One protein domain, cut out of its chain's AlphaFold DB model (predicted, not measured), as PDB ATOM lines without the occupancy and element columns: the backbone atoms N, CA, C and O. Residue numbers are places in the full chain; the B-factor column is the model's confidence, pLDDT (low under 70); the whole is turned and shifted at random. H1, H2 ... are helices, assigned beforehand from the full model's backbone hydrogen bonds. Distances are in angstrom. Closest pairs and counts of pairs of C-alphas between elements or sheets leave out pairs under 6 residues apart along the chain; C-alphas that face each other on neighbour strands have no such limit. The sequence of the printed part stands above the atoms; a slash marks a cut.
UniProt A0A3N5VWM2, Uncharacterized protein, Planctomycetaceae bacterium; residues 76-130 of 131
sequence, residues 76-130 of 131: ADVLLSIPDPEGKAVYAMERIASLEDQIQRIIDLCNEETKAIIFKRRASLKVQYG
ATOM      1  N   ALA A  76      23.393 -47.153 -16.399       86.94
ATOM      2  CA  ALA A  76      24.058 -48.347 -15.895       86.94
ATOM      3  C   ALA A  76      25.570 -48.324 -16.175       86.94
ATOM      4  O   ALA A  76      26.350 -48.544 -15.255       86.94
ATOM      5  N   ASP A  77      25.990 -47.977 -17.395       89.56
ATOM      6  CA  ASP A  77      27.417 -47.888 -17.745       89.56
ATOM      7  C   ASP A  77      28.138 -46.810 -16.926       89.56
ATOM      8  O   ASP A  77      29.278 -46.998 -16.503       89.56
ATOM      9  N   VAL A  78      27.472 -45.678 -16.672       89.00
ATOM     10  CA  VAL A  78      28.032 -44.609 -15.834       89.00
ATOM     11  C   VAL A  78      28.168 -45.077 -14.387       89.00
ATOM     12  O   VAL A  78      29.245 -44.942 -13.810       89.00
ATOM     13  N   LEU A  79      27.136 -45.706 -13.821       89.50
ATOM     14  CA  LEU A  79      27.184 -46.252 -12.461       89.50
ATOM     15  C   LEU A  79      28.229 -47.366 -12.301       89.50
ATOM     16  O   LEU A  79      28.810 -47.497 -11.227       89.50
ATOM     17  N   LEU A  80      28.489 -48.161 -13.342       91.31
ATOM     18  CA  LEU A  80      29.556 -49.169 -13.344       91.31
ATOM     19  C   LEU A  80      30.955 -48.542 -13.387       91.31
ATOM     20  O   LEU A  80      31.893 -49.131 -12.860       91.31
ATOM     21  N   SER A  81      31.095 -47.355 -13.987       92.88
ATOM     22  CA  SER A  81      32.374 -46.633 -14.051       92.88
ATOM     23  C   SER A  81      32.757 -45.914 -12.754       92.88
ATOM     24  O   SER A  81      33.915 -45.535 -12.597       92.88
ATOM     25  N   ILE A  82      31.813 -45.734 -11.825       93.25
ATOM     26  CA  ILE A  82      32.075 -45.120 -10.520       93.25
ATOM     27  C   ILE A  82      32.522 -46.226  -9.546       93.25
ATOM     28  O   ILE A  82      31.787 -47.202  -9.363       93.25
ATOM     29  N   PRO A  83      33.719 -46.125  -8.943       89.25
ATOM     30  CA  PRO A  83      34.307 -47.221  -8.174       89.25
ATOM     31  C   PRO A  83      33.628 -47.434  -6.817       89.25
ATOM     32  O   PRO A  83      33.506 -48.570  -6.361       89.25
ATOM     33  N   ASP A  84      33.161 -46.362  -6.184       94.62
ATOM     34  CA  ASP A  84      32.676 -46.367  -4.810       94.62
ATOM     35  C   ASP A  84      31.154 -46.116  -4.724       94.62
ATOM     36  O   ASP A  84      30.544 -45.537  -5.629       94.62
ATOM     37  N   PRO A  85      30.491 -46.605  -3.661       95.06
ATOM     38  CA  PRO A  85      29.046 -46.456  -3.499       95.06
ATOM     39  C   PRO A  85      28.614 -45.009  -3.226       95.06
ATOM     40  O   PRO A  85      27.494 -44.646  -3.585       95.06
ATOM     41  N   GLU A  86      29.475 -44.184  -2.631       95.69
ATOM     42  CA  GLU A  86      29.161 -42.792  -2.303       95.69
ATOM     43  C   GLU A  86      29.062 -41.944  -3.576       95.69
ATOM     44  O   GLU A  86      28.047 -41.289  -3.806       95.69
ATOM     45  N   GLY A  87      30.023 -42.069  -4.490       94.62
ATOM     46  CA  GLY A  87      29.980 -41.441  -5.808       94.62
ATOM     47  C   GLY A  87      28.778 -41.895  -6.641       94.62
ATOM     48  O   GLY A  87      28.177 -41.090  -7.356       94.62
ATOM     49  N   LYS A  88      28.367 -43.168  -6.528       94.62
ATOM     50  CA  LYS A  88      27.142 -43.664  -7.188       94.62
ATOM     51  C   LYS A  88      25.894 -43.002  -6.620       94.62
ATOM     52  O   LYS A  88      25.000 -42.656  -7.391       94.62
ATOM     53  N   ALA A  89      25.837 -42.832  -5.301       94.00
ATOM     54  CA  ALA A  89      24.738 -42.146  -4.636       94.00
ATOM     55  C   ALA A  89      24.681 -40.668  -5.048       94.00
ATOM     56  O   ALA A  89      23.613 -40.199  -5.434       94.00
ATOM     57  N   VAL A  90      25.820 -39.967  -5.072       95.88
ATOM     58  CA  VAL A  90      25.910 -38.572  -5.542       95.88
ATOM     59  C   VAL A  90      25.393 -38.449  -6.975       95.88
ATOM     60  O   VAL A  90      24.477 -37.670  -7.233       95.88
ATOM     61  N   TYR A  91      25.888 -39.284  -7.890       94.50
ATOM     62  CA  TYR A  91      25.429 -39.279  -9.279       94.50
ATOM     63  C   TYR A  91      23.927 -39.583  -9.406       94.50
ATOM     64  O   TYR A  91      23.219 -38.953 -10.195       94.50
ATOM     65  N   ALA A  92      23.416 -40.545  -8.632       93.06
ATOM     66  CA  ALA A  92      21.993 -40.862  -8.623       93.06
ATOM     67  C   ALA A  92      21.156 -39.665  -8.146       93.06
ATOM     68  O   ALA A  92      20.158 -39.341  -8.788       93.06
ATOM     69  N   MET A  93      21.587 -38.975  -7.087       93.50
ATOM     70  CA  MET A  93      20.909 -37.788  -6.557       93.50
ATOM     71  C   MET A  93      20.903 -36.631  -7.559       93.50
ATOM     72  O   MET A  93      19.846 -36.058  -7.821       93.50
ATOM     73  N   GLU A  94      22.041 -36.335  -8.192       94.12
ATOM     74  CA  GLU A  94      22.123 -35.324  -9.257       94.12
ATOM     75  C   GLU A  94      21.186 -35.660 -10.422       94.12
ATOM     76  O   GLU A  94      20.492 -34.794 -10.973       94.12
ATOM     77  N   ARG A  95      21.124 -36.943 -10.797       93.44
ATOM     78  CA  ARG A  95      20.260 -37.391 -11.886       93.44
ATOM     79  C   ARG A  95      18.782 -37.304 -11.520       93.44
ATOM     80  O   ARG A  95      17.995 -36.913 -12.383       93.44
ATOM     81  N   ILE A  96      18.417 -37.648 -10.286       92.81
ATOM     82  CA  ILE A  96      17.053 -37.512  -9.763       92.81
ATOM     83  C   ILE A  96      16.638 -36.043  -9.798       92.81
ATOM     84  O   ILE A  96      15.644 -35.739 -10.450       92.81
ATOM     85  N   ALA A  97      17.437 -35.136  -9.229       93.19
ATOM     86  CA  ALA A  97      17.137 -33.703  -9.221       93.19
ATOM     87  C   ALA A  97      16.925 -33.156 -10.646       93.19
ATOM     88  O   ALA A  97      15.934 -32.487 -10.937       93.19
ATOM     89  N   SER A  98      17.800 -33.533 -11.584       93.25
ATOM     90  CA  SER A  98      17.653 -33.151 -12.993       93.25
ATOM     91  C   SER A  98      16.357 -33.668 -13.633       93.25
ATOM     92  O   SER A  98      15.773 -32.983 -14.477       93.25
ATOM     93  N   LEU A  99      15.920 -34.881 -13.287       93.25
ATOM     94  CA  LEU A  99      14.667 -35.446 -13.791       93.25
ATOM     95  C   LEU A  99      13.450 -34.795 -13.133       93.25
ATOM     96  O   LEU A  99      12.462 -34.564 -13.824       93.25
ATOM     97  N   GLU A 100      13.517 -34.463 -11.847       92.62
ATOM     98  CA  GLU A 100      12.451 -33.745 -11.144       92.62
ATOM     99  C   GLU A 100      12.186 -32.377 -11.774       92.62
ATOM    100  O   GLU A 100      11.030 -32.061 -12.067       92.62
ATOM    101  N   ASP A 101      13.239 -31.630 -12.113       93.81
ATOM    102  CA  ASP A 101      13.129 -30.364 -12.848       93.81
ATOM    103  C   ASP A 101      12.456 -30.530 -14.216       93.81
ATOM    104  O   ASP A 101      11.677 -29.680 -14.657       93.81
ATOM    105  N   GLN A 102      12.774 -31.610 -14.935       95.06
ATOM    106  CA  GLN A 102      12.166 -31.896 -16.236       95.06
ATOM    107  C   GLN A 102      10.695 -32.287 -16.090       95.06
ATOM    108  O   GLN A 102       9.854 -31.817 -16.856       95.06
ATOM    109  N   ILE A 103      10.378 -33.115 -15.094       92.88
ATOM    110  CA  ILE A 103       9.009 -33.524 -14.777       92.88
ATOM    111  C   ILE A 103       8.173 -32.299 -14.408       92.88
ATOM    112  O   ILE A 103       7.060 -32.168 -14.913       92.88
ATOM    113  N   GLN A 104       8.701 -31.385 -13.591       93.25
ATOM    114  CA  GLN A 104       7.971 -30.184 -13.196       93.25
ATOM    115  C   GLN A 104       7.646 -29.300 -14.403       93.25
ATOM    116  O   GLN A 104       6.490 -28.931 -14.584       93.25
ATOM    117  N   ARG A 105       8.610 -29.074 -15.307       95.88
ATOM    118  CA  ARG A 105       8.357 -28.335 -16.558       95.88
ATOM    119  C   ARG A 105       7.265 -28.975 -17.412       95.88
ATOM    120  O   ARG A 105       6.476 -28.265 -18.025       95.88
ATOM    121  N   ILE A 106       7.210 -30.306 -17.469       94.75
ATOM    122  CA  ILE A 106       6.151 -31.018 -18.196       94.75
ATOM    123  C   ILE A 106       4.795 -30.794 -17.520       94.75
ATOM    124  O   ILE A 106       3.817 -30.510 -18.208       94.75
ATOM    125  N   ILE A 107       4.736 -30.889 -16.189       94.19
ATOM    126  CA  ILE A 107       3.513 -30.645 -15.410       94.19
ATOM    127  C   ILE A 107       3.010 -29.215 -15.633       94.19
ATOM    128  O   ILE A 107       1.809 -29.021 -15.810       94.19
ATOM    129  N   ASP A 108       3.905 -28.230 -15.672       94.31
ATOM    130  CA  ASP A 108       3.546 -26.822 -15.866       94.31
ATOM    131  C   ASP A 108       2.895 -26.567 -17.234       94.31
ATOM    132  O   ASP A 108       2.025 -25.704 -17.349       94.31
ATOM    133  N   LEU A 109       3.261 -27.357 -18.251       96.12
ATOM    134  CA  LEU A 109       2.674 -27.309 -19.595       96.12
ATOM    135  C   LEU A 109       1.317 -28.027 -19.702       96.12
ATOM    136  O   LEU A 109       0.627 -27.886 -20.712       96.12
ATOM    137  N   CYS A 110       0.923 -28.819 -18.704       95.75
ATOM    138  CA  CYS A 110      -0.369 -29.498 -18.696       95.75
ATOM    139  C   CYS A 110      -1.521 -28.544 -18.331       95.75
ATOM    140  O   CYS A 110      -1.339 -27.537 -17.650       95.75
ATOM    141  N   ASN A 111      -2.746 -28.900 -18.729       96.69
ATOM    142  CA  ASN A 111      -3.949 -28.243 -18.218       96.69
ATOM    143  C   ASN A 111      -4.262 -28.686 -16.771       96.69
ATOM    144  O   ASN A 111      -3.752 -29.703 -16.293       96.69
ATOM    145  N   GLU A 112      -5.115 -27.933 -16.076       96.00
ATOM    146  CA  GLU A 112      -5.407 -28.154 -14.649       96.00
ATOM    147  C   GLU A 112      -6.023 -29.531 -14.350       96.00
ATOM    148  O   GLU A 112      -5.673 -30.169 -13.357       96.00
ATOM    149  N   GLU A 113      -6.874 -30.050 -15.241       95.81
ATOM    150  CA  GLU A 113      -7.451 -31.393 -15.099       95.81
ATOM    151  C   GLU A 113      -6.365 -32.481 -15.134       95.81
ATOM    152  O   GLU A 113      -6.320 -33.368 -14.277       95.81
ATOM    153  N   THR A 114      -5.428 -32.379 -16.079       95.50
ATOM    154  CA  THR A 114      -4.318 -33.330 -16.209       95.50
ATOM    155  C   THR A 114      -3.359 -33.229 -15.023       95.50
ATOM    156  O   THR A 114      -2.944 -34.259 -14.487       95.50
ATOM    157  N   LYS A 115      -3.051 -32.010 -14.553       95.06
ATOM    158  CA  LYS A 115      -2.244 -31.796 -13.339       95.06
ATOM    159  C   LYS A 115      -2.865 -32.498 -12.131       95.06
ATOM    160  O   LYS A 115      -2.171 -33.242 -11.435       95.06
ATOM    161  N   ALA A 116      -4.173 -32.334 -11.912       92.56
ATOM    162  CA  ALA A 116      -4.883 -32.971 -10.801       92.56
ATOM    163  C   ALA A 116      -4.773 -34.508 -10.840       92.56
ATOM    164  O   ALA A 116      -4.528 -35.148  -9.810       92.56
ATOM    165  N   ILE A 117      -4.881 -35.109 -12.031       94.06
ATOM    166  CA  ILE A 117      -4.701 -36.556 -12.221       94.06
ATOM    167  C   ILE A 117      -3.264 -36.979 -11.887       94.06
ATOM    168  O   ILE A 117      -3.069 -37.959 -11.157       94.06
ATOM    169  N   ILE A 118      -2.265 -36.245 -12.387       92.69
ATOM    170  CA  ILE A 118      -0.844 -36.522 -12.133       92.69
ATOM    171  C   ILE A 118      -0.553 -36.475 -10.630       92.69
ATOM    172  O   ILE A 118       0.037 -37.416 -10.093       92.69
ATOM    173  N   PHE A 119      -1.016 -35.441  -9.924       90.44
ATOM    174  CA  PHE A 119      -0.802 -35.319  -8.482       90.44
ATOM    175  C   PHE A 119      -1.492 -36.429  -7.688       90.44
ATOM    176  O   PHE A 119      -0.871 -37.003  -6.792       90.44
ATOM    177  N   LYS A 120      -2.723 -36.814  -8.054       93.06
ATOM    178  CA  LYS A 120      -3.425 -37.941  -7.415       93.06
ATOM    179  C   LYS A 120      -2.649 -39.250  -7.571       93.06
ATOM    180  O   LYS A 120      -2.487 -39.991  -6.602       93.06
ATOM    181  N   ARG A 121      -2.126 -39.524  -8.772       89.81
ATOM    182  CA  ARG A 121      -1.290 -40.708  -9.036       89.81
ATOM    183  C   ARG A 121       0.031 -40.656  -8.272       89.81
ATOM    184  O   ARG A 121       0.425 -41.664  -7.690       89.81
ATOM    185  N   ARG A 122       0.686 -39.493  -8.221       86.19
ATOM    186  CA  ARG A 122       1.950 -39.298  -7.493       86.19
ATOM    187  C   ARG A 122       1.772 -39.503  -5.988       86.19
ATOM    188  O   ARG A 122       2.603 -40.157  -5.368       86.19
ATOM    189  N   ALA A 123       0.667 -39.023  -5.417       84.75
ATOM    190  CA  ALA A 123       0.321 -39.274  -4.022       84.75
ATOM    191  C   ALA A 123       0.131 -40.774  -3.737       84.75
ATOM    192  O   ALA A 123       0.644 -41.277  -2.742       84.75
ATOM    193  N   SER A 124      -0.527 -41.520  -4.634       80.75
ATOM    194  CA  SER A 124      -0.669 -42.977  -4.485       80.75
ATOM    195  C   SER A 124       0.661 -43.734  -4.567       80.75
ATOM    196  O   SER A 124       0.797 -44.775  -3.933       80.75
ATOM    197  N   LEU A 125       1.644 -43.228  -5.318       78.00
ATOM    198  CA  LEU A 125       2.973 -43.845  -5.408       78.00
ATOM    199  C   LEU A 125       3.788 -43.665  -4.126       78.00
ATOM    200  O   LEU A 125       4.450 -44.612  -3.707       78.00
ATOM    201  N   LYS A 126       3.696 -42.500  -3.467       70.38
ATOM    202  CA  LYS A 126       4.335 -42.286  -2.156       70.38
ATOM    203  C   LYS A 126       3.855 -43.306  -1.120       70.38
ATOM    204  O   LYS A 126       4.661 -43.881  -0.405       70.38
ATOM    205  N   VAL A 127       2.559 -43.620  -1.120       66.69
ATOM    206  CA  VAL A 127       1.975 -44.632  -0.220       66.69
ATOM    207  C   VAL A 127       2.488 -46.051  -0.513       66.69
ATOM    208  O   VAL A 127       2.556 -46.868   0.396       66.69
ATOM    209  N   GLN A 128       2.848 -46.368  -1.761       58.25
ATOM    210  CA  GLN A 128       3.295 -47.716  -2.139       58.25
ATOM    211  C   GLN A 128       4.770 -47.990  -1.842       58.25
ATOM    212  O   GLN A 128       5.119 -49.139  -1.583       58.25
ATOM    213  N   TYR A 129       5.622 -46.967  -1.902       63.34
ATOM    214  CA  TYR A 129       7.064 -47.120  -1.683       63.34
ATOM    215  C   TYR A 129       7.548 -46.564  -0.339       63.34
ATOM    216  O   TYR A 129       8.700 -46.805   0.001       63.34
ATOM    217  N   GLY A 130       6.650 -45.940   0.432       51.97
ATOM    218  CA  GLY A 130       6.828 -45.599   1.843       51.97
ATOM    219  C   GLY A 130       7.712 -44.377   2.088       51.97
ATOM    220  O   GLY A 130       8.857 -44.340   1.645       51.97
TER     221      GLY A 130
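This is residues 76 to 130 of the 131 residues of an uncharacterized protein of Planctomycetaceae bacterium (UniProt A0A3N5VWM2). A long helix, H2, makes the length of the model; the shorter H3 folds back from its last end to form an open V with it, and the small H1 folds back near its first end. The 55 printed residues hold three named helices, H1, H2 and H3 in chain order, and no named strand: all helix. The whole is only just extended, close to loose, with a radius of gyration of the C-alphas of 15.3 A; it is elongated, spanning 45 by 26 by 15 A.

H1, residues 76 to 81, and H2, residues 85 to 108, are close but not clearly touching; their closest C-alphas, of Leu 79 and Lys 88, are 5.9 A apart. They run opposite ways at a steep tilt of 35.4 degrees, only just past shallow. H3, residues 112 to 129, is close to H2 but not clearly touching, the closest C-alphas, of Ile 107 and Lys 115, being 6.2 A apart. H2 and H3 run opposite ways at a shallow tilt of 26 degrees. H1 and H3 are apart. In H1, H2 and H3 every O i to N i+4 pair is within hydrogen-bond range.

H1 begins at C-alpha 76 (24.058, -48.347, -15.895) and is 8.7 A long from first to last C-alpha. H2 measures 34.5 A. H3 measures 26.1 A and ends at C-alpha 129 (7.064, -47.120, -1.683).

The two C-alphas farthest apart, of Pro 83 and Glu 113, are 45.2 A apart. The printed part has no cut, and both links are tight. Residues 93 to 105 of H2 stand free, as do residues 120 to 130, of which 120 to 129 belong to H3. Residues 127 to 130 have pLDDT under 70.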